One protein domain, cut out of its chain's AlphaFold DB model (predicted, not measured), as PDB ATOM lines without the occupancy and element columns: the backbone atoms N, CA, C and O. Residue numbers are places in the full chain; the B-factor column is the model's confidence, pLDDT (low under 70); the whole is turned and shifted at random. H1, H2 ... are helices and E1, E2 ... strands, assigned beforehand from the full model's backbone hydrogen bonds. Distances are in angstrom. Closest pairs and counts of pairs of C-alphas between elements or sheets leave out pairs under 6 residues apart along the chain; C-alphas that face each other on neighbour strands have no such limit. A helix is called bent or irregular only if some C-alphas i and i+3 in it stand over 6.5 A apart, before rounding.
ATOM      1  N   SER A  12     364.257 232.928 316.375       90.88
ATOM      2  CA  SER A  12     363.240 232.045 315.785       90.88
ATOM      3  C   SER A  12     362.344 231.403 316.853       90.88
ATOM      4  O   SER A  12     361.122 231.400 316.711       90.88
ATOM      5  N   ILE A  13     362.938 230.921 317.950       92.12
ATOM      6  CA  ILE A  13     362.233 230.332 319.096       92.12
ATOM      7  C   ILE A  13     361.379 231.390 319.802       92.12
ATOM      8  O   ILE A  13     360.213 231.136 320.096       92.12
ATOM      9  N   LEU A  14     361.925 232.588 320.030       93.69
ATOM     10  CA  LEU A  14     361.183 233.693 320.651       93.69
ATOM     11  C   LEU A  14     359.981 234.124 319.795       93.69
ATOM     12  O   LEU A  14     358.874 234.263 320.314       93.69
ATOM     13  N   ARG A  15     360.159 234.229 318.473       93.00
ATOM     14  CA  ARG A  15     359.073 234.561 317.536       93.00
ATOM     15  C   ARG A  15     357.948 233.528 317.538       93.00
ATOM     16  O   ARG A  15     356.788 233.926 317.496       93.00
ATOM     17  N   LYS A  16     358.255 232.227 317.658       90.75
ATOM     18  CA  LYS A  16     357.225 231.178 317.821       90.75
ATOM     19  C   LYS A  16     356.342 231.402 319.054       90.75
ATOM     20  O   LYS A  16     355.196 230.971 319.061       90.75
ATOM     21  N   ALA A  17     356.859 232.078 320.078       90.19
ATOM     22  CA  ALA A  17     356.117 232.431 321.285       90.19
ATOM     23  C   ALA A  17     355.472 233.827 321.242       90.19
ATOM     24  O   ALA A  17     354.987 234.297 322.268       90.19
ATOM     25  N   GLY A  18     355.485 234.502 320.086       92.19
ATOM     26  CA  GLY A  18     354.981 235.870 319.945       92.19
ATOM     27  C   GLY A  18     355.856 236.924 320.630       92.19
ATOM     28  O   GLY A  18     355.384 238.020 320.912       92.19
ATOM     29  N   ILE A  19     357.121 236.604 320.921       94.25
ATOM     30  CA  ILE A  19     358.058 237.511 321.589       94.25
ATOM     31  C   ILE A  19     358.921 238.205 320.541       94.25
ATOM     32  O   ILE A  19     359.750 237.579 319.876       94.25
ATOM     33  N   ASN A  20     358.724 239.515 320.413       87.50
ATOM     34  CA  ASN A  20     359.426 240.338 319.431       87.50
ATOM     35  C   ASN A  20     360.751 240.887 319.966       87.50
ATOM     36  O   ASN A  20     361.729 240.975 319.221       87.50
ATOM     37  N   GLU A  21     360.801 241.211 321.256       91.94
ATOM     38  CA  GLU A  21     361.962 241.818 321.893       91.94
ATOM     39  C   GLU A  21     362.206 241.269 323.296       91.94
ATOM     40  O   GLU A  21     361.305 240.789 323.979       91.94
ATOM     41  N   THR A  22     363.465 241.328 323.724       95.62
ATOM     42  CA  THR A  22     363.853 241.023 325.100       95.62
ATOM     43  C   THR A  22     364.912 242.006 325.549       95.62
ATOM     44  O   THR A  22     365.821 242.328 324.783       95.62
ATOM     45  N   VAL A  23     364.859 242.385 326.814       95.56
ATOM     46  CA  VAL A  23     365.830 243.244 327.483       95.56
ATOM     47  C   VAL A  23     366.517 242.466 328.601       95.56
ATOM     48  O   VAL A  23     365.921 241.594 329.239       95.56
ATOM     49  N   LEU A  24     367.800 242.751 328.824       95.75
ATOM     50  CA  LEU A  24     368.531 242.201 329.961       95.75
ATOM     51  C   LEU A  24     368.356 243.128 331.158       95.75
ATOM     52  O   LEU A  24     368.916 244.224 331.189       95.75
ATOM     53  N   VAL A  25     367.600 242.668 332.146       97.12
ATOM     54  CA  VAL A  25     367.277 243.434 333.348       97.12
ATOM     55  C   VAL A  25     368.239 243.040 334.467       97.12
ATOM     56  O   VAL A  25     368.335 241.848 334.763       97.12
ATOM     57  N   PRO A  26     368.961 243.983 335.100       96.94
ATOM     58  CA  PRO A  26     369.809 243.676 336.246       96.94
ATOM     59  C   PRO A  26     368.983 243.142 337.419       96.94
ATOM     60  O   PRO A  26     367.897 243.650 337.709       96.94
ATOM     61  N   ILE A  27     369.518 242.136 338.108       96.62
ATOM     62  CA  ILE A  27     368.944 241.582 339.333       96.62
ATOM     63  C   ILE A  27     369.654 242.238 340.517       96.62
ATOM     64  O   ILE A  27     370.851 242.047 340.718       96.62
ATOM     65  N   LYS A  28     368.923 243.033 341.298       95.75
ATOM     66  CA  LYS A  28     369.402 243.634 342.549       95.75
ATOM     67  C   LYS A  28     368.321 243.464 343.610       95.75
ATOM     68  O   LYS A  28     367.460 244.335 343.744       95.75
ATOM     69  N   PRO A  29     368.310 242.328 344.322       95.12
ATOM     70  CA  PRO A  29     367.328 242.103 345.362       95.12
ATOM     71  C   PRO A  29     367.466 243.155 346.456       95.12
ATOM     72  O   PRO A  29     368.580 243.463 346.882       95.12
ATOM     73  N   PHE A  30     366.344 243.706 346.906       90.81
ATOM     74  CA  PHE A  30     366.338 244.634 348.032       90.81
ATOM     75  C   PHE A  30     366.121 243.875 349.348       90.81
ATOM     76  O   PHE A  30     365.734 242.702 349.362       90.81
ATOM     77  N   LYS A  31     366.408 244.533 350.473       93.00
ATOM     78  CA  LYS A  31     366.314 243.921 351.803       93.00
ATOM     79  C   LYS A  31     364.885 243.432 352.067       93.00
ATOM     80  O   LYS A  31     363.942 244.201 351.957       93.00
ATOM     81  N   GLY A  32     364.749 242.161 352.450       92.31
ATOM     82  CA  GLY A  32     363.455 241.533 352.742       92.31
ATOM     83  C   GLY A  32     362.736 240.934 351.529       92.31
ATOM     84  O   GLY A  32     361.702 240.295 351.705       92.31
ATOM     85  N   ALA A  33     363.277 241.075 350.314       95.75
ATOM     86  CA  ALA A  33     362.702 240.444 349.132       95.75
ATOM     87  C   ALA A  33     362.759 238.910 349.222       95.75
ATOM     88  O   ALA A  33     363.789 238.332 349.575       95.75
ATOM     89  N   LEU A  34     361.670 238.244 348.833       95.25
ATOM     90  CA  LEU A  34     361.552 236.785 348.894       95.25
ATOM     91  C   LEU A  34     361.666 236.149 347.499       95.25
ATOM     92  O   LEU A  34     361.103 236.683 346.536       95.25
ATOM     93  N   PRO A  35     362.347 234.995 347.346       93.62
ATOM     94  CA  PRO A  35     362.329 234.244 346.095       93.62
ATOM     95  C   PRO A  35     360.897 233.922 345.650       93.62
ATOM     96  O   PRO A  35     360.020 233.695 346.475       93.62
ATOM     97  N   GLN A  36     360.666 233.883 344.334       90.88
ATOM     98  CA  GLN A  36     359.363 233.544 343.728       90.88
ATOM     99  C   GLN A  36     358.190 234.480 344.097       90.88
ATOM    100  O   GLN A  36     357.060 234.218 343.699       90.88
ATOM    101  N   ASN A  37     358.444 235.613 344.761       93.69
ATOM    102  CA  ASN A  37     357.414 236.555 345.215       93.69
ATOM    103  C   ASN A  37     357.452 237.897 344.458       93.69
ATOM    104  O   ASN A  37     357.334 238.973 345.044       93.69
ATOM    105  N   CYS A  38     357.704 237.852 343.146       96.06
ATOM    106  CA  CYS A  38     358.160 239.041 342.420       96.06
ATOM    107  C   CYS A  38     357.188 240.222 342.402       96.06
ATOM    108  O   CYS A  38     357.633 241.351 342.575       96.06
ATOM    109  N   LEU A  39     355.881 239.983 342.271       96.44
ATOM    110  CA  LEU A  39     354.892 241.062 342.284       96.44
ATOM    111  C   LEU A  39     354.886 241.813 343.623       96.44
ATOM    112  O   LEU A  39     354.913 243.040 343.640       96.44
ATOM    113  N   ASN A  40     354.904 241.086 344.739       95.94
ATOM    114  CA  ASN A  40     354.890 241.694 346.069       95.94
ATOM    115  C   ASN A  40     356.227 242.363 346.400       95.94
ATOM    116  O   ASN A  40     356.233 243.445 346.975       95.94
ATOM    117  N   ASN A  41     357.349 241.775 345.975       97.31
ATOM    118  CA  ASN A  41     358.661 242.410 346.112       97.31
ATOM    119  C   ASN A  41     358.713 243.758 345.379       97.31
ATOM    120  O   ASN A  41     359.238 244.725 345.915       97.31
ATOM    121  N   VAL A  42     358.177 243.824 344.155       97.50
ATOM    122  CA  VAL A  42     358.135 245.067 343.371       97.50
ATOM    123  C   VAL A  42     357.236 246.104 344.043       97.50
ATOM    124  O   VAL A  42     357.658 247.247 344.165       97.50
ATOM    125  N   LYS A  43     356.051 245.713 344.536       96.69
ATOM    126  CA  LYS A  43     355.161 246.614 345.293       96.69
ATOM    127  C   LYS A  43     355.867 247.201 346.521       96.69
ATOM    128  O   LYS A  43     355.994 248.413 346.623       96.69
ATOM    129  N   ALA A  44     356.446 246.348 347.366       96.94
ATOM    130  CA  ALA A  44     357.162 246.781 348.566       96.94
ATOM    131  C   ALA A  44     358.388 247.665 348.261       96.94
ATOM    132  O   ALA A  44     358.706 248.577 349.025       96.94
ATOM    133  N   TYR A  45     359.079 247.421 347.141       97.19
ATOM    134  CA  TYR A  45     360.148 248.305 346.681       97.19
ATOM    135  C   TYR A  45     359.606 249.690 346.307       97.19
ATOM    136  O   TYR A  45     360.157 250.697 346.744       97.19
ATOM    137  N   ILE A  46     358.531 249.745 345.514       97.06
ATOM    138  CA  ILE A  46     357.928 251.004 345.055       97.06
ATOM    139  C   ILE A  46     357.433 251.838 346.239       97.06
ATOM    140  O   ILE A  46     357.680 253.040 346.260       97.06
ATOM    141  N   ASP A  47     356.843 251.210 347.256       96.25
ATOM    142  CA  ASP A  47     356.389 251.907 348.468       96.25
ATOM    143  C   ASP A  47     357.532 252.641 349.195       96.25
ATOM    144  O   ASP A  47     357.308 253.651 349.856       96.25
ATOM    145  N   SER A  48     358.771 252.148 349.064       94.50
ATOM    146  CA  SER A  48     359.954 252.707 349.736       94.50
ATOM    147  C   SER A  48     360.793 253.636 348.849       94.50
ATOM    148  O   SER A  48     361.433 254.556 349.355       94.50
ATOM    149  N   PHE A  49     360.851 253.374 347.540       94.44
ATOM    150  CA  PHE A  49     361.811 254.001 346.617       94.44
ATOM    151  C   PHE A  49     361.160 254.645 345.381       94.44
ATOM    152  O   PHE A  49     361.856 255.279 344.586       94.44
ATOM    153  N   GLY A  50     359.844 254.500 345.206       95.00
ATOM    154  CA  GLY A  50     359.103 254.949 344.028       95.00
ATOM    155  C   GLY A  50     359.290 254.060 342.789       95.00
ATOM    156  O   GLY A  50     359.908 252.994 342.833       95.00
ATOM    157  N   GLY A  51     358.742 254.523 341.662       96.38
ATOM    158  CA  GLY A  51     358.721 253.817 340.377       96.38
ATOM    159  C   GLY A  51     357.373 253.160 340.070       96.38
ATOM    160  O   GLY A  51     356.363 253.436 340.712       96.38
ATOM    161  N   GLU A  52     357.362 252.284 339.068       97.75
ATOM    162  CA  GLU A  52     356.151 251.624 338.569       97.75
ATOM    163  C   GLU A  52     356.352 250.112 338.431       97.75
ATOM    164  O   GLU A  52     357.463 249.617 338.212       97.75
ATOM    165  N   VAL A  53     355.260 249.351 338.523       97.75
ATOM    166  CA  VAL A  53     355.278 247.913 338.236       97.75
ATOM    167  C   VAL A  53     355.336 247.724 336.721       97.75
ATOM    168  O   VAL A  53     354.401 248.095 336.019       97.75
ATOM    169  N   GLN A  54     356.382 247.070 336.218       98.25
ATOM    170  CA  GLN A  54     356.401 246.542 334.855       98.25
ATOM    171  C   GLN A  54     356.219 245.025 334.887       98.25
ATOM    172  O   GLN A  54     357.048 244.291 335.433       98.25
ATOM    173  N   LEU A  55     355.154 244.550 334.245       98.31
ATOM    174  CA  LEU A  55     354.902 243.126 334.035       98.31
ATOM    175  C   LEU A  55     355.457 242.655 332.691       98.31
ATOM    176  O   LEU A  55     355.690 243.446 331.775       98.31
ATOM    177  N   GLY A  56     355.702 241.355 332.588       97.94
ATOM    178  CA  GLY A  56     356.205 240.736 331.373       97.94
ATOM    179  C   GLY A  56     356.561 239.272 331.575       97.94
ATOM    180  O   GLY A  56     356.120 238.640 332.536       97.94
ATOM    181  N   TRP A  57     357.386 238.737 330.681       97.88
ATOM    182  CA  TRP A  57     357.747 237.323 330.643       97.88
ATOM    183  C   TRP A  57     359.242 237.103 330.851       97.88
ATOM    184  O   TRP A  57     360.074 237.815 330.289       97.88
ATOM    185  N   ILE A  58     359.573 236.065 331.616       96.69
ATOM    186  CA  ILE A  58     360.907 235.456 331.658       96.69
ATOM    187  C   ILE A  58     360.844 234.048 331.070       96.69
ATOM    188  O   ILE A  58     359.781 233.425 331.042       96.69
ATOM    189  N   PHE A  59     361.989 233.536 330.630       95.69
ATOM    190  CA  PHE A  59     362.050 232.356 329.771       95.69
ATOM    191  C   PHE A  59     362.800 231.202 330.420       95.69
ATOM    192  O   PHE A  59     363.835 231.406 331.056       95.69
ATOM    193  N   SER A  60     362.303 229.992 330.193       95.50
ATOM    194  CA  SER A  60     363.035 228.752 330.431       95.50
ATOM    195  C   SER A  60     362.711 227.738 329.336       95.50
ATOM    196  O   SER A  60     361.588 227.692 328.845       95.50
ATOM    197  N   ILE A  61     363.663 226.891 328.969       95.50
ATOM    198  CA  ILE A  61     363.504 225.831 327.970       95.50
ATOM    199  C   ILE A  61     363.506 224.471 328.666       95.50
ATOM    200  O   ILE A  61     364.320 224.228 329.555       95.50
ATOM    201  N   MET A  62     362.621 223.573 328.238       95.56
ATOM    202  CA  MET A  62     362.679 222.148 328.563       95.56
ATOM    203  C   MET A  62     363.133 221.384 327.325       95.56
ATOM    204  O   MET A  62     362.428 221.345 326.319       95.56
ATOM    205  N   GLY A  63     364.324 220.788 327.400       91.75
ATOM    206  CA  GLY A  63     364.771 219.780 326.438       91.75
ATOM    207  C   GLY A  63     364.880 220.218 324.982       91.75
ATOM    208  O   GLY A  63     364.843 219.353 324.119       91.75
ATOM    209  N   ASN A  64     364.931 221.525 324.707       93.31
ATOM    210  CA  ASN A  64     364.772 222.117 323.369       93.31
ATOM    211  C   ASN A  64     363.458 221.738 322.652       93.31
ATOM    212  O   ASN A  64     363.312 221.975 321.459       93.31
ATOM    213  N   ILE A  65     362.475 221.207 323.385       96.75
ATOM    214  CA  ILE A  65     361.176 220.774 322.852       96.75
ATOM    215  C   ILE A  65     360.027 221.674 323.299       96.75
ATOM    216  O   ILE A  65     359.004 221.726 322.622       96.75
ATOM    217  N   ALA A  66     360.190 222.425 324.389       97.31
ATOM    218  CA  ALA A  66     359.201 223.390 324.857       97.31
ATOM    219  C   ALA A  66     359.862 224.638 325.450       97.31
ATOM    220  O   ALA A  66     360.880 224.553 326.144       97.31
ATOM    221  N   LEU A  67     359.248 225.794 325.207       97.38
ATOM    222  CA  LEU A  67     359.573 227.065 325.845       97.38
ATOM    223  C   LEU A  67     358.495 227.398 326.881       97.38
ATOM    224  O   LEU A  67     357.302 227.407 326.583       97.38
ATOM    225  N   LYS A  68     358.929 227.710 328.098       97.50
ATOM    226  CA  LYS A  68     358.091 228.159 329.206       97.50
ATOM    227  C   LYS A  68     358.307 229.640 329.447       97.50
ATOM    228  O   LYS A  68     359.422 230.076 329.736       97.50
ATOM    229  N   LEU A  69     357.223 230.395 329.351       97.50
ATOM    230  CA  LEU A  69     357.158 231.794 329.728       97.50
ATOM    231  C   LEU A  69     356.541 231.843 331.120       97.50
ATOM    232  O   LEU A  69     355.432 231.360 331.336       97.50
ATOM    233  N   THR A  70     357.265 232.406 332.075       96.81
ATOM    234  CA  THR A  70     356.748 232.650 333.424       96.81
ATOM    235  C   THR A  70     356.520 234.142 333.565       96.81
ATOM    236  O   THR A  70     357.437 234.920 333.296       96.81
ATOM    237  N   ALA A  71     355.308 234.550 333.935       97.50
ATOM    238  CA  ALA A  71     355.040 235.959 334.164       97.50
ATOM    239  C   ALA A  71     355.891 236.462 335.336       97.50
ATOM    240  O   ALA A  71     356.101 235.764 336.333       97.50
ATOM    241  N   HIS A  72     356.426 237.665 335.186       97.81
ATOM    242  CA  HIS A  72     357.379 238.246 336.114       97.81
ATOM    243  C   HIS A  72     357.138 239.744 336.259       97.81
ATOM    244  O   HIS A  72     356.743 240.410 335.301       97.81
ATOM    245  N   ALA A  73     357.399 240.260 337.457       98.06
ATOM    246  CA  ALA A  73     357.334 241.679 337.758       98.06
ATOM    247  C   ALA A  73     358.745 242.230 337.981       98.06
ATOM    248  O   ALA A  73     359.550 241.637 338.708       98.06
ATOM    249  N   VAL A  74     359.018 243.384 337.383       98.31
ATOM    250  CA  VAL A  74     360.218 244.196 337.612       98.31
ATOM    251  C   VAL A  74     359.795 245.626 337.937       98.31
ATOM    252  O   VAL A  74     358.677 246.037 337.629       98.31
ATOM    253  N   VAL A  75     360.679 246.391 338.566       98.31
ATOM    254  CA  VAL A  75     360.476 247.828 338.770       98.31
ATOM    255  C   VAL A  75     360.850 248.546 337.478       98.31
ATOM    256  O   VAL A  75     361.934 248.308 336.939       98.31
ATOM    257  N   LYS A  76     359.991 249.440 337.001       98.25
ATOM    258  CA  LYS A  76     360.352 250.502 336.064       98.25
ATOM    259  C   LYS A  76     360.707 251.734 336.891       98.25
ATOM    260  O   LYS A  76     359.860 252.284 337.587       98.25
ATOM    261  N   THR A  77     361.978 252.112 336.890       95.12
ATOM    262  CA  THR A  77     362.459 253.266 337.654       95.12
ATOM    263  C   THR A  77     362.017 254.570 336.994       95.12
ATOM    264  O   THR A  77     361.648 254.587 335.819       95.12
ATOM    265  N   ASN A  78     362.127 255.688 337.715       89.94
ATOM    266  CA  ASN A  78     361.811 257.019 337.178       89.94
ATOM    267  C   ASN A  78     362.668 257.380 335.945       89.94
ATOM    268  O   ASN A  78     362.205 258.083 335.052       89.94
ATOM    269  N   GLU A  79     363.879 256.818 335.840       91.31
ATOM    270  CA  GLU A  79     364.757 256.912 334.660       91.31
ATOM    271  C   GLU A  79     364.326 256.002 333.491       91.31
ATOM    272  O   GLU A  79     365.092 255.796 332.550       91.31
ATOM    273  N   GLN A  80     363.135 255.401 333.556       86.81
ATOM    274  CA  GLN A  80     362.593 254.471 332.560       86.81
ATOM    275  C   GLN A  80     363.461 253.218 332.338       86.81
ATOM    276  O   GLN A  80     363.411 252.588 331.282       86.81
ATOM    277  N   LYS A  81     364.248 252.819 333.346       94.06
ATOM    278  CA  LYS A  81     365.057 251.591 333.329       94.06
ATOM    279  C   LYS A  81     364.353 250.481 334.095       94.06
ATOM    280  O   LYS A  81     363.627 250.739 335.049       94.06
ATOM    281  N   PHE A  82     364.618 249.231 333.724       97.88
ATOM    282  CA  PHE A  82     364.095 248.081 334.459       97.88
ATOM    283  C   PHE A  82     365.068 247.574 335.521       97.88
ATOM    284  O   PHE A  82     366.280 247.521 335.298       97.88
ATOM    285  N   LEU A  83     364.515 247.131 336.649       97.69
ATOM    286  CA  LEU A  83     365.244 246.536 337.763       97.69
ATOM    287  C   LEU A  83     364.482 245.332 338.330       97.69
ATOM    288  O   LEU A  83     363.350 245.457 338.793       97.69
ATOM    289  N   CYS A  84     365.109 244.156 338.343       97.75
ATOM    290  CA  CYS A  84     364.543 242.986 339.001       97.75
ATOM    291  C   CYS A  84     364.979 242.977 340.468       97.75
ATOM    292  O   CYS A  84     366.151 242.778 340.783       97.75
ATOM    293  N   VAL A  85     364.022 243.170 341.371       97.38
ATOM    294  CA  VAL A  85     364.272 243.246 342.820       97.38
ATOM    295  C   VAL A  85     364.005 241.924 343.548       97.38
ATOM    296  O   VAL A  85     363.982 241.869 344.773       97.38
ATOM    297  N   THR A  86     363.791 240.842 342.798       96.81
ATOM    298  CA  THR A  86     363.477 239.517 343.344       96.81
ATOM    299  C   THR A  86     364.712 238.624 343.343       96.81
ATOM    300  O   THR A  86     365.304 238.435 342.279       96.81
ATOM    301  N   PRO A  87     365.086 238.015 344.484       93.94
ATOM    302  CA  PRO A  87     366.145 237.020 344.515       93.94
ATOM    303  C   PRO A  87     365.818 235.848 343.588       93.94
ATOM    304  O   PRO A  87     364.708 235.309 343.607       93.94
ATOM    305  N   ASN A  88     366.800 235.423 342.796       88.25
ATOM    306  CA  ASN A  88     366.674 234.256 341.938       88.25
ATOM    307  C   ASN A  88     367.876 233.319 342.148       88.25
ATOM    308  O   ASN A  88     368.982 233.663 341.746       88.25
ATOM    309  N   PRO A  89     367.697 232.123 342.735       83.88
ATOM    310  CA  PRO A  89     368.818 231.207 342.957       83.88
ATOM    311  C   PRO A  89     369.401 230.644 341.649       83.88
ATOM    312  O   PRO A  89     370.528 230.158 341.635       83.88
ATOM    313  N   TYR A  90     368.659 230.736 340.542       83.25
ATOM    314  CA  TYR A  90     369.056 230.218 339.233       83.25
ATOM    315  C   TYR A  90     369.635 231.298 338.305       83.25
ATOM    316  O   TYR A  90     370.150 230.968 337.239       83.25
ATOM    317  N   ARG A  91     369.558 232.584 338.682       86.50
ATOM    318  CA  ARG A  91     370.054 233.724 337.891       86.50
ATOM    319  C   ARG A  91     370.755 234.725 338.801       86.50
ATOM    320  O   ARG A  91     370.119 235.280 339.686       86.50
ATOM    321  N   LYS A  92     372.046 234.972 338.574       76.56
ATOM    322  CA  LYS A  92     372.847 235.820 339.471       76.56
ATOM    323  C   LYS A  92     372.793 237.309 339.125       76.56
ATOM    324  O   LYS A  92     372.490 238.105 340.000       76.56
ATOM    325  N   ASP A  93     373.009 237.676 337.861       90.00
ATOM    326  CA  ASP A  93     373.286 239.086 337.527       90.00
ATOM    327  C   ASP A  93     372.165 239.771 336.752       90.00
ATOM    328  O   ASP A  93     371.866 240.949 336.957       90.00
ATOM    329  N   LYS A  94     371.571 239.051 335.800       95.00
ATOM    330  CA  LYS A  94     370.575 239.591 334.878       95.00
ATOM    331  C   LYS A  94     369.501 238.558 334.589       95.00
ATOM    332  O   LYS A  94     369.760 237.355 334.594       95.00
ATOM    333  N   VAL A  95     368.306 239.044 334.284       95.12
ATOM    334  CA  VAL A  95     367.204 238.242 333.761       95.12
ATOM    335  C   VAL A  95     366.844 238.722 332.360       95.12
ATOM    336  O   VAL A  95     366.753 239.923 332.106       95.12
ATOM    337  N   ARG A  96     366.661 237.778 331.434       95.44
ATOM    338  CA  ARG A  96     366.089 238.064 330.118       95.44
ATOM    339  C   ARG A  96     364.588 238.245 330.281       95.44
ATOM    340  O   ARG A  96     363.895 237.308 330.675       95.44
ATOM    341  N   PHE A  97     364.113 239.442 329.979       97.06
ATOM    342  CA  PHE A  97     362.742 239.859 330.219       97.06
ATOM    343  C   PHE A  97     362.121 240.410 328.938       97.06
ATOM    344  O   PHE A  97     362.785 241.129 328.196       97.06
ATOM    345  N   SER A  98     360.862 240.083 328.677       97.50
ATOM    346  CA  SER A  98     360.046 240.729 327.645       97.50
ATOM    347  C   SER A  98     358.914 241.482 328.334       97.50
ATOM    348  O   SER A  98     358.018 240.814 328.852       97.50
ATOM    349  N   PRO A  99     358.936 242.826 328.362       97.31
ATOM    350  CA  PRO A  99     357.827 243.621 328.878       97.31
ATOM    351  C   PRO A  99     356.522 243.275 328.153       97.31
ATOM    352  O   PRO A  99     356.512 243.120 326.935       97.31
ATOM    353  N   ASP A 100     355.436 243.121 328.904       97.06
ATOM    354  CA  ASP A 100     354.100 242.855 328.370       97.06
ATOM    355  C   ASP A 100     353.047 243.303 329.394       97.06
ATOM    356  O   ASP A 100     352.808 242.641 330.407       97.06
ATOM    357  N   ASN A 101     352.402 244.440 329.122       95.06
ATOM    358  CA  ASN A 101     351.352 244.983 329.987       95.06
ATOM    359  C   ASN A 101     350.070 244.132 329.958       95.06
ATOM    360  O   ASN A 101     349.290 244.169 330.911       95.06
ATOM    361  N   GLY A 102     349.871 243.313 328.919       95.75
ATOM    362  CA  GLY A 102     348.749 242.381 328.814       95.75
ATOM    363  C   GLY A 102     348.784 241.274 329.870       95.75
ATOM    364  O   GLY A 102     347.746 240.693 330.179       95.75
ATOM    365  N   VAL A 103     349.943 241.026 330.496       96.56
ATOM    366  CA  VAL A 103     350.076 240.095 331.632       96.56
ATOM    367  C   VAL A 103     349.142 240.465 332.781       96.56
ATOM    368  O   VAL A 103     348.652 239.562 333.454       96.56
ATOM    369  N   ASN A 104     348.854 241.755 332.992       95.56
ATOM    370  CA  ASN A 104     347.990 242.204 334.086       95.56
ATOM    371  C   ASN A 104     346.602 241.545 334.042       95.56
ATOM    372  O   ASN A 104     346.092 241.117 335.071       95.56
ATOM    373  N   ALA A 105     346.031 241.391 332.843       95.81
ATOM    374  CA  ALA A 105     344.717 240.779 332.640       95.81
ATOM    375  C   ALA A 105     344.695 239.260 332.901       95.81
ATOM    376  O   ALA A 105     343.627 238.659 332.960       95.81
ATOM    377  N   LEU A 106     345.865 238.632 333.040       94.81
ATOM    378  CA  LEU A 106     346.019 237.194 333.267       94.81
ATOM    379  C   LEU A 106     346.322 236.856 334.736       94.81
ATOM    380  O   LEU A 106     346.459 235.680 335.078       94.81
ATOM    381  N   ILE A 107     346.499 237.865 335.592       93.25
ATOM    382  CA  ILE A 107     346.758 237.670 337.019       93.25
ATOM    383  C   ILE A 107     345.450 237.293 337.707       93.25
ATOM    384  O   ILE A 107     344.455 238.006 337.613       93.25
ATOM    385  N   VAL A 108     345.484 236.200 338.464       92.56
ATOM    386  CA  VAL A 108     344.355 235.732 339.272       92.56
ATOM    387  C   VAL A 108     344.831 235.623 340.713       92.56
ATOM    388  O   VAL A 108     345.872 235.023 340.974       92.56
ATOM    389  N   ASN A 109     344.111 236.241 341.652       87.62
ATOM    390  CA  ASN A 109     344.421 236.194 343.087       87.62
ATOM    391  C   ASN A 109     345.867 236.611 343.453       87.62
ATOM    392  O   ASN A 109     346.477 236.031 344.344       87.62
ATOM    393  N   ASN A 110     346.439 237.609 342.764       87.12
ATOM    394  CA  ASN A 110     347.858 238.018 342.865       87.12
ATOM    395  C   ASN A 110     348.891 236.958 342.422       87.12
ATOM    396  O   ASN A 110     350.094 237.168 342.592       87.12
ATOM    397  N   PHE A 111     348.467 235.855 341.805       90.25
ATOM    398  CA  PHE A 111     349.371 234.864 341.238       90.25
ATOM    399  C   PHE A 111     349.626 235.135 339.756       90.25
ATOM    400  O   PHE A 111     348.717 235.305 338.947       90.25
ATOM    401  N   LEU A 112     350.909 235.147 339.404       94.12
ATOM    402  CA  LEU A 112     351.378 235.359 338.040       94.12
ATOM    403  C   LEU A 112     351.258 234.062 337.220       94.12
ATOM    404  O   LEU A 112     351.622 232.998 337.737       94.12
ATOM    405  N   PRO A 113     350.766 234.115 335.971       96.00
ATOM    406  CA  PRO A 113     350.533 232.937 335.133       96.00
ATOM    407  C   PRO A 113     351.805 232.385 334.475       96.00
ATOM    408  O   PRO A 113     352.884 232.984 334.502       96.00
ATOM    409  N   GLN A 114     351.655 231.236 333.818       96.75
ATOM    410  CA  GLN A 114     352.652 230.651 332.927       96.75
ATOM    411  C   GLN A 114     352.038 230.417 331.542       96.75
ATOM    412  O   GLN A 114     350.851 230.126 331.425       96.75
ATOM    413  N   LYS A 115     352.853 230.510 330.489       96.44
ATOM    414  CA  LYS A 115     352.506 230.071 329.130       96.44
ATOM    415  C   LYS A 115     353.521 229.030 328.667       96.44
ATOM    416  O   LYS A 115     354.719 229.172 328.907       96.44
ATOM    417  N   LEU A 116     353.040 227.990 327.994       97.44
ATOM    418  CA  LEU A 116     353.862 226.899 327.469       97.44
ATOM    419  C   LEU A 116     353.712 226.830 325.953       97.44
ATOM    420  O   LEU A 116     352.604 226.637 325.447       97.44
ATOM    421  N   VAL A 117     354.833 226.967 325.253       97.06
ATOM    422  CA  VAL A 117     354.910 226.976 323.792       97.06
ATOM    423  C   VAL A 117     355.680 225.734 323.338       97.06
ATOM    424  O   VAL A 117     356.884 225.643 323.606       97.06
ATOM    425  N   PRO A 118     355.027 224.761 322.678       97.25
ATOM    426  CA  PRO A 118     355.731 223.630 322.092       97.25
ATOM    427  C   PRO A 118     356.624 224.115 320.941       97.25
ATOM    428  O   PRO A 118     356.225 224.946 320.125       97.25
ATOM    429  N   LEU A 119     357.856 223.616 320.881       95.75
ATOM    430  CA  LEU A 119     358.819 223.953 319.823       95.75
ATOM    431  C   LEU A 119     358.804 222.937 318.678       95.75
ATOM    432  O   LEU A 119     359.230 223.268 317.565       95.75
ATOM    433  N   ILE A 120     358.265 221.749 318.958       95.62
ATOM    434  CA  ILE A 120     358.057 220.632 318.037       95.62
ATOM    435  C   ILE A 120     356.583 220.214 318.049       95.62
ATOM    436  O   ILE A 120     355.884 220.440 319.033       95.62
ATOM    437  N   THR A 121     356.124 219.569 316.978       96.25
ATOM    438  CA  THR A 121     354.773 218.989 316.922       96.25
ATOM    439  C   THR A 121     354.833 217.542 317.391       96.25
ATOM    440  O   THR A 121     355.453 216.710 316.726       96.25
ATOM    441  N   ASN A 122     354.233 217.225 318.540       97.94
ATOM    442  CA  ASN A 122     354.180 215.857 319.046       97.94
ATOM    443  C   ASN A 122     353.051 215.676 320.074       97.94
ATOM    444  O   ASN A 122     353.044 216.331 321.112       97.94
ATOM    445  N   LYS A 123     352.167 214.698 319.843       97.25
ATOM    446  CA  LYS A 123     351.004 214.433 320.708       97.25
ATOM    447  C   LYS A 123     351.372 214.113 322.163       97.25
ATOM    448  O   LYS A 123     350.657 214.508 323.078       97.25
ATOM    449  N   MET A 124     352.480 213.407 322.398       96.69
ATOM    450  CA  MET A 124     352.931 213.096 323.761       96.69
ATOM    451  C   MET A 124     353.415 214.349 324.484       96.69
ATOM    452  O   MET A 124     353.112 214.526 325.663       96.69
ATOM    453  N   LEU A 125     354.120 215.233 323.772       98.06
ATOM    454  CA  LEU A 125     354.506 216.534 324.308       98.06
ATOM    455  C   LEU A 125     353.277 217.381 324.637       98.06
ATOM    456  O   LEU A 125     353.210 217.936 325.729       98.06
ATOM    457  N   ASP A 126     352.295 217.442 323.740       98.19
ATOM    458  CA  ASP A 126     351.074 218.219 323.961       98.19
ATOM    459  C   ASP A 126     350.321 217.748 325.211       98.19
ATOM    460  O   ASP A 126     349.940 218.574 326.044       98.19
ATOM    461  N   ASN A 127     350.202 216.429 325.399       98.06
ATOM    462  CA  ASN A 127     349.610 215.833 326.598       98.06
ATOM    463  C   ASN A 127     350.388 216.201 327.871       98.06
ATOM    464  O   ASN A 127     349.788 216.545 328.888       98.06
ATOM    465  N   TYR A 128     351.722 216.165 327.826       98.12
ATOM    466  CA  TYR A 128     352.550 216.544 328.972       98.12
ATOM    467  C   TYR A 128     352.409 218.033 329.317       98.12
ATOM    468  O   TYR A 128     352.227 218.394 330.479       98.12
ATOM    469  N   LEU A 129     352.427 218.911 328.311       97.94
ATOM    470  CA  LEU A 129     352.246 220.349 328.516       97.94
ATOM    471  C   LEU A 129     350.820 220.696 328.967       97.94
ATOM    472  O   LEU A 129     350.636 221.696 329.659       97.94
ATOM    473  N   ALA A 130     349.811 219.898 328.604       98.25
ATOM    474  CA  ALA A 130     348.452 220.047 329.122       98.25
ATOM    475  C   ALA A 130     348.386 219.796 330.637       98.25
ATOM    476  O   ALA A 130     347.755 220.577 331.342       98.25
ATOM    477  N   LEU A 131     349.112 218.797 331.152       97.94
ATOM    478  CA  LEU A 131     349.220 218.548 332.596       97.94
ATOM    479  C   LEU A 131     349.913 219.706 333.332       97.94
ATOM    480  O   LEU A 131     349.497 220.095 334.422       97.94
ATOM    481  N   GLU A 132     350.955 220.302 332.741       97.12
ATOM    482  CA  GLU A 132     351.575 221.498 333.326       97.12
ATOM    483  C   GLU A 132     350.641 222.720 333.303       97.12
ATOM    484  O   GLU A 132     350.658 223.510 334.251       97.12
ATOM    485  N   ARG A 133     349.826 222.883 332.250       97.31
ATOM    486  CA  ARG A 133     348.785 223.925 332.192       97.31
ATOM    487  C   ARG A 133     347.746 223.719 333.289       97.31
ATOM    488  O   ARG A 133     347.503 224.649 334.046       97.31
ATOM    489  N   GLU A 134     347.239 222.499 333.446       96.38
ATOM    490  CA  GLU A 134     346.290 222.139 334.506       96.38
ATOM    491  C   GLU A 134     346.844 222.490 335.897       96.38
ATOM    492  O   GLU A 134     346.173 223.143 336.695       96.38
ATOM    493  N   MET A 135     348.109 222.153 336.168       95.06
ATOM    494  CA  MET A 135     348.773 222.510 337.427       95.06
ATOM    495  C   MET A 135     348.882 224.027 337.628       95.06
ATOM    496  O   MET A 135     348.668 224.538 338.732       95.06
ATOM    497  N   ASN A 136     349.247 224.762 336.575       94.88
ATOM    498  CA  ASN A 136     349.322 226.216 336.627       94.88
ATOM    499  C   ASN A 136     347.948 226.830 336.929       94.88
ATOM    500  O   ASN A 136     347.862 227.715 337.781       94.88
ATOM    501  N   ASP A 137     346.900 226.347 336.277       94.06
ATOM    502  CA  ASP A 137     345.546 226.884 336.405       94.06
ATOM    503  C   ASP A 137     344.961 226.580 337.787       94.06
ATOM    504  O   ASP A 137     344.397 227.471 338.421       94.06
ATOM    505  N   LEU A 138     345.206 225.379 338.328       93.12
ATOM    506  CA  LEU A 138     344.867 225.043 339.714       93.12
ATOM    507  C   LEU A 138     345.539 225.989 340.713       93.12
ATOM    508  O   LEU A 138     344.883 226.477 341.636       93.12
ATOM    509  N   ARG A 139     346.831 226.281 340.526       92.06
ATOM    510  CA  ARG A 139     347.568 227.223 341.381       92.06
ATOM    511  C   ARG A 139     346.987 228.637 341.298       92.06
ATOM    512  O   ARG A 139     346.894 229.297 342.329       92.06
ATOM    513  N   LEU A 140     346.620 229.106 340.105       91.81
ATOM    514  CA  LEU A 140     346.024 230.430 339.900       91.81
ATOM    515  C   LEU A 140     344.636 230.533 340.549       91.81
ATOM    516  O   LEU A 140     344.385 231.446 341.338       91.81
ATOM    517  N   ALA A 141     343.756 229.575 340.256       90.25
ATOM    518  CA  ALA A 141     342.367 229.582 340.706       90.25
ATOM    519  C   ALA A 141     342.233 229.460 342.229       90.25
ATOM    520  O   ALA A 141     341.344 230.072 342.814       90.25
ATOM    521  N   ASN A 142     343.135 228.722 342.880       88.62
ATOM    522  CA  ASN A 142     343.049 228.443 344.314       88.62
ATOM    523  C   ASN A 142     344.024 229.268 345.163       88.62
ATOM    524  O   ASN A 142     344.358 228.872 346.277       88.62
ATOM    525  N   SER A 143     344.530 230.396 344.653       84.75
ATOM    526  CA  SER A 143     345.458 231.259 345.404       84.75
ATOM    527  C   SER A 143     346.682 230.495 345.941       84.75
ATOM    528  O   SER A 143     347.140 230.720 347.060       84.75
ATOM    529  N   GLY A 144     347.183 229.535 345.160       79.25
ATOM    530  CA  GLY A 144     348.279 228.644 345.542       79.25
ATOM    531  C   GLY A 144     347.908 227.480 346.473       79.25
ATOM    532  O   GLY A 144     348.740 226.593 346.656       79.25
ATOM    533  N   LEU A 145     346.690 227.428 347.018       84.12
ATOM    534  CA  LEU A 145     346.210 226.351 347.890       84.12
ATOM    535  C   LEU A 145     345.592 225.219 347.064       84.12
ATOM    536  O   LEU A 145     344.398 225.205 346.792       84.12
ATOM    537  N   VAL A 146     346.406 224.253 346.648       86.56
ATOM    538  CA  VAL A 146     345.942 223.143 345.800       86.56
ATOM    539  C   VAL A 146     345.771 221.865 346.623       86.56
ATOM    540  O   VAL A 146     346.591 221.560 347.491       86.56
ATOM    541  N   SER A 147     344.720 221.090 346.337       91.69
ATOM    542  CA  SER A 147     344.513 219.769 346.942       91.69
ATOM    543  C   SER A 147     345.693 218.844 346.654       91.69
ATOM    544  O   SER A 147     346.050 218.625 345.495       91.69
ATOM    545  N   GLN A 148     346.249 218.227 347.701       91.25
ATOM    546  CA  GLN A 148     347.347 217.266 347.559       91.25
ATOM    547  C   GLN A 148     346.980 216.106 346.630       91.25
ATOM    548  O   GLN A 148     347.817 215.668 345.847       91.25
ATOM    549  N   LYS A 149     345.722 215.649 346.666       93.62
ATOM    550  CA  LYS A 149     345.239 214.584 345.782       93.62
ATOM    551  C   LYS A 149     345.299 215.009 344.313       93.62
ATOM    552  O   LYS A 149     345.843 214.279 343.498       93.62
ATOM    553  N   GLN A 150     344.797 216.202 343.986       92.56
ATOM    554  CA  GLN A 150     344.834 216.717 342.610       92.56
ATOM    555  C   GLN A 150     346.276 216.906 342.128       92.56
ATOM    556  O   GLN A 150     346.604 216.548 340.998       92.56
ATOM    557  N   VAL A 151     347.150 217.423 343.000       93.56
ATOM    558  CA  VAL A 151     348.575 217.573 342.687       93.56
ATOM    559  C   VAL A 151     349.211 216.220 342.382       93.56
ATOM    560  O   VAL A 151     349.889 216.084 341.362       93.56
ATOM    561  N   LEU A 152     348.965 215.222 343.233       95.25
ATOM    562  CA  LEU A 152     349.498 213.874 343.075       95.25
ATOM    563  C   LEU A 152     348.994 213.213 341.787       95.25
ATOM    564  O   LEU A 152     349.796 212.654 341.041       95.25
ATOM    565  N   ASP A 153     347.702 213.327 341.479       96.31
ATOM    566  CA  ASP A 153     347.112 212.749 340.268       96.31
ATOM    567  C   ASP A 153     347.771 213.309 338.995       96.31
ATOM    568  O   ASP A 153     348.116 212.554 338.080       96.31
ATOM    569  N   ILE A 154     348.001 214.626 338.933       96.62
ATOM    570  CA  ILE A 154     348.700 215.267 337.806       96.62
ATOM    571  C   ILE A 154     350.160 214.806 337.740       96.62
ATOM    572  O   ILE A 154     350.661 214.486 336.659       96.62
ATOM    573  N   GLN A 155     350.847 214.738 338.883       95.62
ATOM    574  CA  GLN A 155     352.243 214.304 338.953       95.62
ATOM    575  C   GLN A 155     352.425 212.856 338.489       95.62
ATOM    576  O   GLN A 155     353.339 212.587 337.710       95.62
ATOM    577  N   LEU A 156     351.539 211.944 338.895       97.31
ATOM    578  CA  LEU A 156     351.569 210.545 338.465       97.31
ATOM    579  C   LEU A 156     351.375 210.426 336.949       97.31
ATOM    580  O   LEU A 156     352.157 209.750 336.277       97.31
ATOM    581  N   LYS A 157     350.400 211.146 336.376       97.88
ATOM    582  CA  LYS A 157     350.204 211.194 334.916       97.88
ATOM    583  C   LYS A 157     351.441 211.741 334.197       97.88
ATOM    584  O   LYS A 157     351.879 211.171 333.198       97.88
ATOM    585  N   ALA A 158     352.038 212.813 334.716       96.88
ATOM    586  CA  ALA A 158     353.241 213.405 334.136       96.88
ATOM    587  C   ALA A 158     354.439 212.443 334.208       96.88
ATOM    588  O   ALA A 158     355.217 212.355 333.256       96.88
ATOM    589  N   GLN A 159     354.566 211.683 335.298       96.69
ATOM    590  CA  GLN A 159     355.618 210.686 335.488       96.69
ATOM    591  C   GLN A 159     355.509 209.532 334.485       96.69
ATOM    592  O   GLN A 159     356.535 209.088 333.972       96.69
ATOM    593  N   VAL A 160     354.292 209.095 334.144       97.44
ATOM    594  CA  VAL A 160     354.060 208.075 333.104       97.44
ATOM    595  C   VAL A 160     354.537 208.554 331.728       97.44
ATOM    596  O   VAL A 160     355.142 207.787 330.983       97.44
ATOM    597  N   LEU A 161     354.319 209.828 331.392       97.19
ATOM    598  CA  LEU A 161     354.738 210.403 330.105       97.19
ATOM    599  C   LEU A 161     356.243 210.717 330.047       97.19
ATOM    600  O   LEU A 161     356.830 210.784 328.964       97.19
ATOM    601  N   TYR A 162     356.879 210.930 331.199       96.75
ATOM    602  CA  TYR A 162     358.226 211.487 331.294       96.75
ATOM    603  C   TYR A 162     359.315 210.721 330.512       96.75
ATOM    604  O   TYR A 162     360.133 211.393 329.878       96.75
ATOM    605  N   PRO A 163     359.358 209.370 330.468       97.31
ATOM    606  CA  PRO A 163     360.338 208.652 329.649       97.31
ATOM    607  C   PRO A 163     360.265 209.024 328.162       97.31
ATOM    608  O   PRO A 163     361.298 209.280 327.541       97.31
ATOM    609  N   SER A 164     359.054 209.138 327.609       97.38
ATOM    610  CA  SER A 164     358.837 209.563 326.222       97.38
ATOM    611  C   SER A 164     359.247 211.019 326.009       97.38
ATOM    612  O   SER A 164     359.895 211.334 325.016       97.38
ATOM    613  N   ILE A 165     358.945 211.907 326.961       98.12
ATOM    614  CA  ILE A 165     359.357 213.319 326.899       98.12
ATOM    615  C   ILE A 165     360.881 213.463 326.939       98.12
ATOM    616  O   ILE A 165     361.456 214.258 326.194       98.12
ATOM    617  N   LEU A 166     361.559 212.672 327.769       97.56
ATOM    618  CA  LEU A 166     363.016 212.646 327.820       97.56
ATOM    619  C   LEU A 166     363.614 212.142 326.502       97.56
ATOM    620  O   LEU A 166     364.616 212.692 326.044       97.56
ATOM    621  N   GLN A 167     363.013 211.119 325.896       97.25
ATOM    622  CA  GLN A 167     363.451 210.604 324.604       97.25
ATOM    623  C   GLN A 167     363.274 211.649 323.493       97.25
ATOM    624  O   GLN A 167     364.231 211.934 322.776       97.25
ATOM    625  N   LEU A 168     362.121 212.322 323.437       97.88
ATOM    626  CA  LEU A 168     361.880 213.424 322.499       97.88
ATOM    627  C   LEU A 168     362.911 214.546 322.656       97.88
ATOM    628  O   LEU A 168     363.435 215.053 321.665       97.88
ATOM    629  N   ALA A 169     363.244 214.917 323.893       97.50
ATOM    630  CA  ALA A 169     364.254 215.933 324.164       97.50
ATOM    631  C   ALA A 169     365.647 215.524 323.657       97.50
ATOM    632  O   ALA A 169     366.381 216.355 323.117       97.50
ATOM    633  N   LYS A 170     366.016 214.244 323.794       96.88
ATOM    634  CA  LYS A 170     367.269 213.711 323.239       96.88
ATOM    635  C   LYS A 170     367.278 213.762 321.715       96.88
ATOM    636  O   LYS A 170     368.286 214.155 321.139       96.88
ATOM    637  N   GLU A 171     366.192 213.372 321.063       96.56
ATOM    638  CA  GLU A 171     366.094 213.341 319.596       96.56
ATOM    639  C   GLU A 171     366.135 214.744 318.983       96.56
ATOM    640  O   GLU A 171     366.721 214.939 317.922       96.56
ATOM    641  N   ASN A 172     365.591 215.737 319.691       95.81
ATOM    642  CA  ASN A 172     365.462 217.115 319.211       95.81
ATOM    643  C   ASN A 172     366.543 218.073 319.743       95.81
ATOM    644  O   ASN A 172     366.410 219.287 319.630       95.81
ATOM    645  N   THR A 173     367.623 217.551 320.327       95.19
ATOM    646  CA  THR A 173     368.758 218.365 320.791       95.19
ATOM    647  C   THR A 173     370.008 217.993 320.012       95.19
ATOM    648  O   THR A 173     370.592 216.944 320.257       95.19
ATOM    649  N   SER A 174     370.492 218.833 319.108       94.56
ATOM    650  CA  SER A 174     371.737 218.563 318.385       94.56
ATOM    651  C   SER A 174     372.972 218.666 319.294       94.56
ATOM    652  O   SER A 174     372.930 219.185 320.410       94.56
ATOM    653  N   GLN A 175     374.127 218.219 318.796       94.88
ATOM    654  CA  GLN A 175     375.412 218.355 319.499       94.88
ATOM    655  C   GLN A 175     375.804 219.823 319.770       94.88
ATOM    656  O   GLN A 175     376.526 220.108 320.733       94.88
ATOM    657  N   LYS A 176     375.310 220.753 318.942       93.81
ATOM    658  CA  LYS A 176     375.587 222.195 319.026       93.81
ATOM    659  C   LYS A 176     374.624 222.933 319.959       93.81
ATOM    660  O   LYS A 176     374.922 224.063 320.363       93.81
ATOM    661  N   ASP A 177     373.514 222.308 320.332       93.75
ATOM    662  CA  ASP A 177     372.514 222.903 321.213       93.75
ATOM    663  C   ASP A 177     372.936 222.819 322.677       93.75
ATOM    664  O   ASP A 177     373.835 222.060 323.061       93.75
ATOM    665  N   TYR A 178     372.294 223.628 323.519       95.00
ATOM    666  CA  TYR A 178     372.396 223.434 324.961       95.00
ATOM    667  C   TYR A 178     371.774 222.090 325.333       95.00
ATOM    668  O   TYR A 178     370.740 221.693 324.797       95.00
ATOM    669  N   CYS A 179     372.434 221.364 326.227       96.31
ATOM    670  CA  CYS A 179     372.074 219.997 326.544       96.31
ATOM    671  C   CYS A 179     370.672 219.934 327.152       96.31
ATOM    672  O   CYS A 179     370.375 220.650 328.109       96.31
ATOM    673  N   PHE A 180     369.857 218.993 326.673       96.06
ATOM    674  CA  PHE A 180     368.489 218.755 327.141       96.06
ATOM    675  C   PHE A 180     368.373 218.513 328.652       96.06
ATOM    676  O   PHE A 180     367.287 218.593 329.212       96.06
ATOM    677  N   CYS A 181     369.472 218.188 329.336       95.19
ATOM    678  CA  CYS A 181     369.460 217.983 330.777       95.19
ATOM    679  C   CYS A 181     369.284 219.285 331.571       95.19
ATOM    680  O   CYS A 181     368.855 219.187 332.716       95.19
ATOM    681  N   GLY A 182     369.581 220.447 330.971       93.44
ATOM    682  CA  GLY A 182     369.478 221.775 331.586       93.44
ATOM    683  C   GLY A 182     370.770 222.334 332.189       93.44
ATOM    684  O   GLY A 182     370.768 223.393 332.802       93.44
ATOM    685  N   SER A 183     371.912 221.678 331.968       93.12
ATOM    686  CA  SER A 183     373.207 222.063 332.560       93.12
ATOM    687  C   SER A 183     373.830 223.361 332.027       93.12
ATOM    688  O   SER A 183     374.937 223.708 332.438       93.12
ATOM    689  N   ASN A 184     373.202 224.033 331.057       92.00
ATOM    690  CA  ASN A 184     373.784 225.137 330.285       92.00
ATOM    691  C   ASN A 184     375.086 224.808 329.520       92.00
ATOM    692  O   ASN A 184     375.673 225.689 328.888       92.00
ATOM    693  N   LYS A 185     375.519 223.540 329.483       94.44
ATOM    694  CA  LYS A 185     376.609 223.064 328.614       94.44
ATOM    695  C   LYS A 185     376.065 222.674 327.243       94.44
ATOM    696  O   LYS A 185     374.911 222.272 327.121       94.44
ATOM    697  N   LYS A 186     376.901 222.737 326.205       95.19
ATOM    698  CA  LYS A 186     376.564 222.156 324.894       95.19
ATOM    699  C   LYS A 186     376.409 220.635 325.004       95.19
ATOM    700  O   LYS A 186     377.164 220.029 325.770       95.19
ATOM    701  N   ARG A 187     375.487 220.013 324.252       95.69
ATOM    702  CA  ARG A 187     375.261 218.549 324.296       95.69
ATOM    703  C   ARG A 187     376.559 217.772 324.052       95.69
ATOM    704  O   ARG A 187     376.865 216.878 324.833       95.69
ATOM    705  N   ALA A 188     377.387 218.223 323.106       96.19
ATOM    706  CA  ALA A 188     378.703 217.637 322.811       96.19
ATOM    707  C   ALA A 188     379.652 217.530 324.015       96.19
ATOM    708  O   ALA A 188     380.576 216.722 324.003       96.19
ATOM    709  N   LYS A 189     379.447 218.350 325.052       96.50
ATOM    710  CA  LYS A 189     380.267 218.402 326.273       96.50
ATOM    711  C   LYS A 189     379.467 218.023 327.526       96.50
ATOM    712  O   LYS A 189     379.811 218.452 328.629       96.50
ATOM    713  N   CYS A 190     378.355 217.307 327.364       96.31
ATOM    714  CA  CYS A 190     377.445 216.973 328.454       96.31
ATOM    715  C   CYS A 190     376.877 215.553 328.298       96.31
ATOM    716  O   CYS A 190     377.626 214.588 328.418       96.31
TER     717      CYS A 190
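What this domain is: This is residues 12 to 190 of the 192 residues of the protein "HTH-type transcriptional regulator, transcriptional repressor of NAD biosynthesis genes" of Marisediminitalea aggregata (UniProt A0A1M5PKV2). A long hairpin of two strands, E2 and E3, is the core of a strongly twisted five-stranded sheet, with helix H2 packed over its open end and helix H4 over the edge strand E5 near its turn, on the same face. Helix H5 is bent: its first arm, H5a, folds back beside H4 as a helical hairpin that H4 links to the sheet, and its second arm, H5b, turns off at a steep angle. The printed part has 179 residues, in the order H1 E1 H2 E2 E3 E4 H3 E5 H4 H5; the sheet's order is E1 - E4 - E2 - E3 - E5, all antiparallel, and the class is mixed. The whole is compact, with a radius of gyration of the C-alphas of 17.5 A and spans of 49 by 41 by 27 A.

Where its parts are: H1, residues 12 to 16, begins at C-alpha 12 (363.240, 232.045, 315.785). E1 is residues 23 to 26 and H2 residues 38 to 49, 16.0 A long. E2, residues 52 to 62, spans 31.8 A; E3, residues 66 to 76, spans 29.4 A and bends by 50 degrees at residue 73. E4 is residues 94 to 99, H3 residues 101 to 106 and E5 residues 114 to 118. H4, residues 123 to 141, is 26.5 A long. H5, residues 148 to 171, was assigned as one helix by its hydrogen bonds but is bent: C-alphas 160 and 163 are 7.2 A apart. Its arms are H5a, residues 148 to 160, and H5b, residues 163 to 171, which ends at C-alpha 171 (366.094, 213.341, 319.596).

How they stand to each other: In the hairpin E2 and E3, N 58 and O 70 are 2.9 A apart. E5 is the edge strand beside E3, with N 69 and O 115 at 2.8 A. E4 is staggered: it pairs with E2 over residues 97 to 99, N 98 and O 57 at 2.9 A, and with edge strand E1 over residues 94 to 97, N 25 and O 95 at 2.9 A. E1, H2 and E2 form a split strand-helix-strand unit, two strands running the same way with E4 between them; its crossover is right-handed. H2 runs along E3 at a height over the sheet of 8.1 A, with the C-alphas of Leu 39 and Ala 73 closest at 5.2 A. H4 and the sheet make two layers, a helix on one face; H4 lies over E5 at 9.1 A, C-alphas Gln 114 and Asn 136 closest at 6.7 A. H3 is on the sheet, only just over E2 and E3, with 3 C-alphas falling on each; the C-alphas of Leu 55 and Asn 101 are its closest to E2, 5.7 A. H1 only grazes the sheet with residues 13 to 16. H4 touches H5a with residues 128 to 135 alone, opposite ways at a shallow tilt of 15 degrees, closest C-alphas Tyr 128 and Ala 158 at 6.1 A. With residues 124 to 128 alone it touches H5b, at a steep tilt of 63 degrees, closest C-alphas Leu 125 and Ile 165 at 6.4 A. Every O i to N i+4 pair is within hydrogen-bond range in H1, H4, H5a and H5b; H2 has 7 of 8, and H3 has 0 of 2 but 3 of 3 O i to N i+3 pairs.

The domain as a whole: The C-alphas farthest apart, Glu 79 and Val 160, are 50.0 A apart. The printed part has no cut. The links E1 to H2 and E3 to E4 are long; in the latter, residues 82 to 83 pair antiparallel with residues 75 to 76 of E3. Residues 172 to 190 hold no named element. The mean pLDDT of the printed part is 94.8, and no printed residue is under 70.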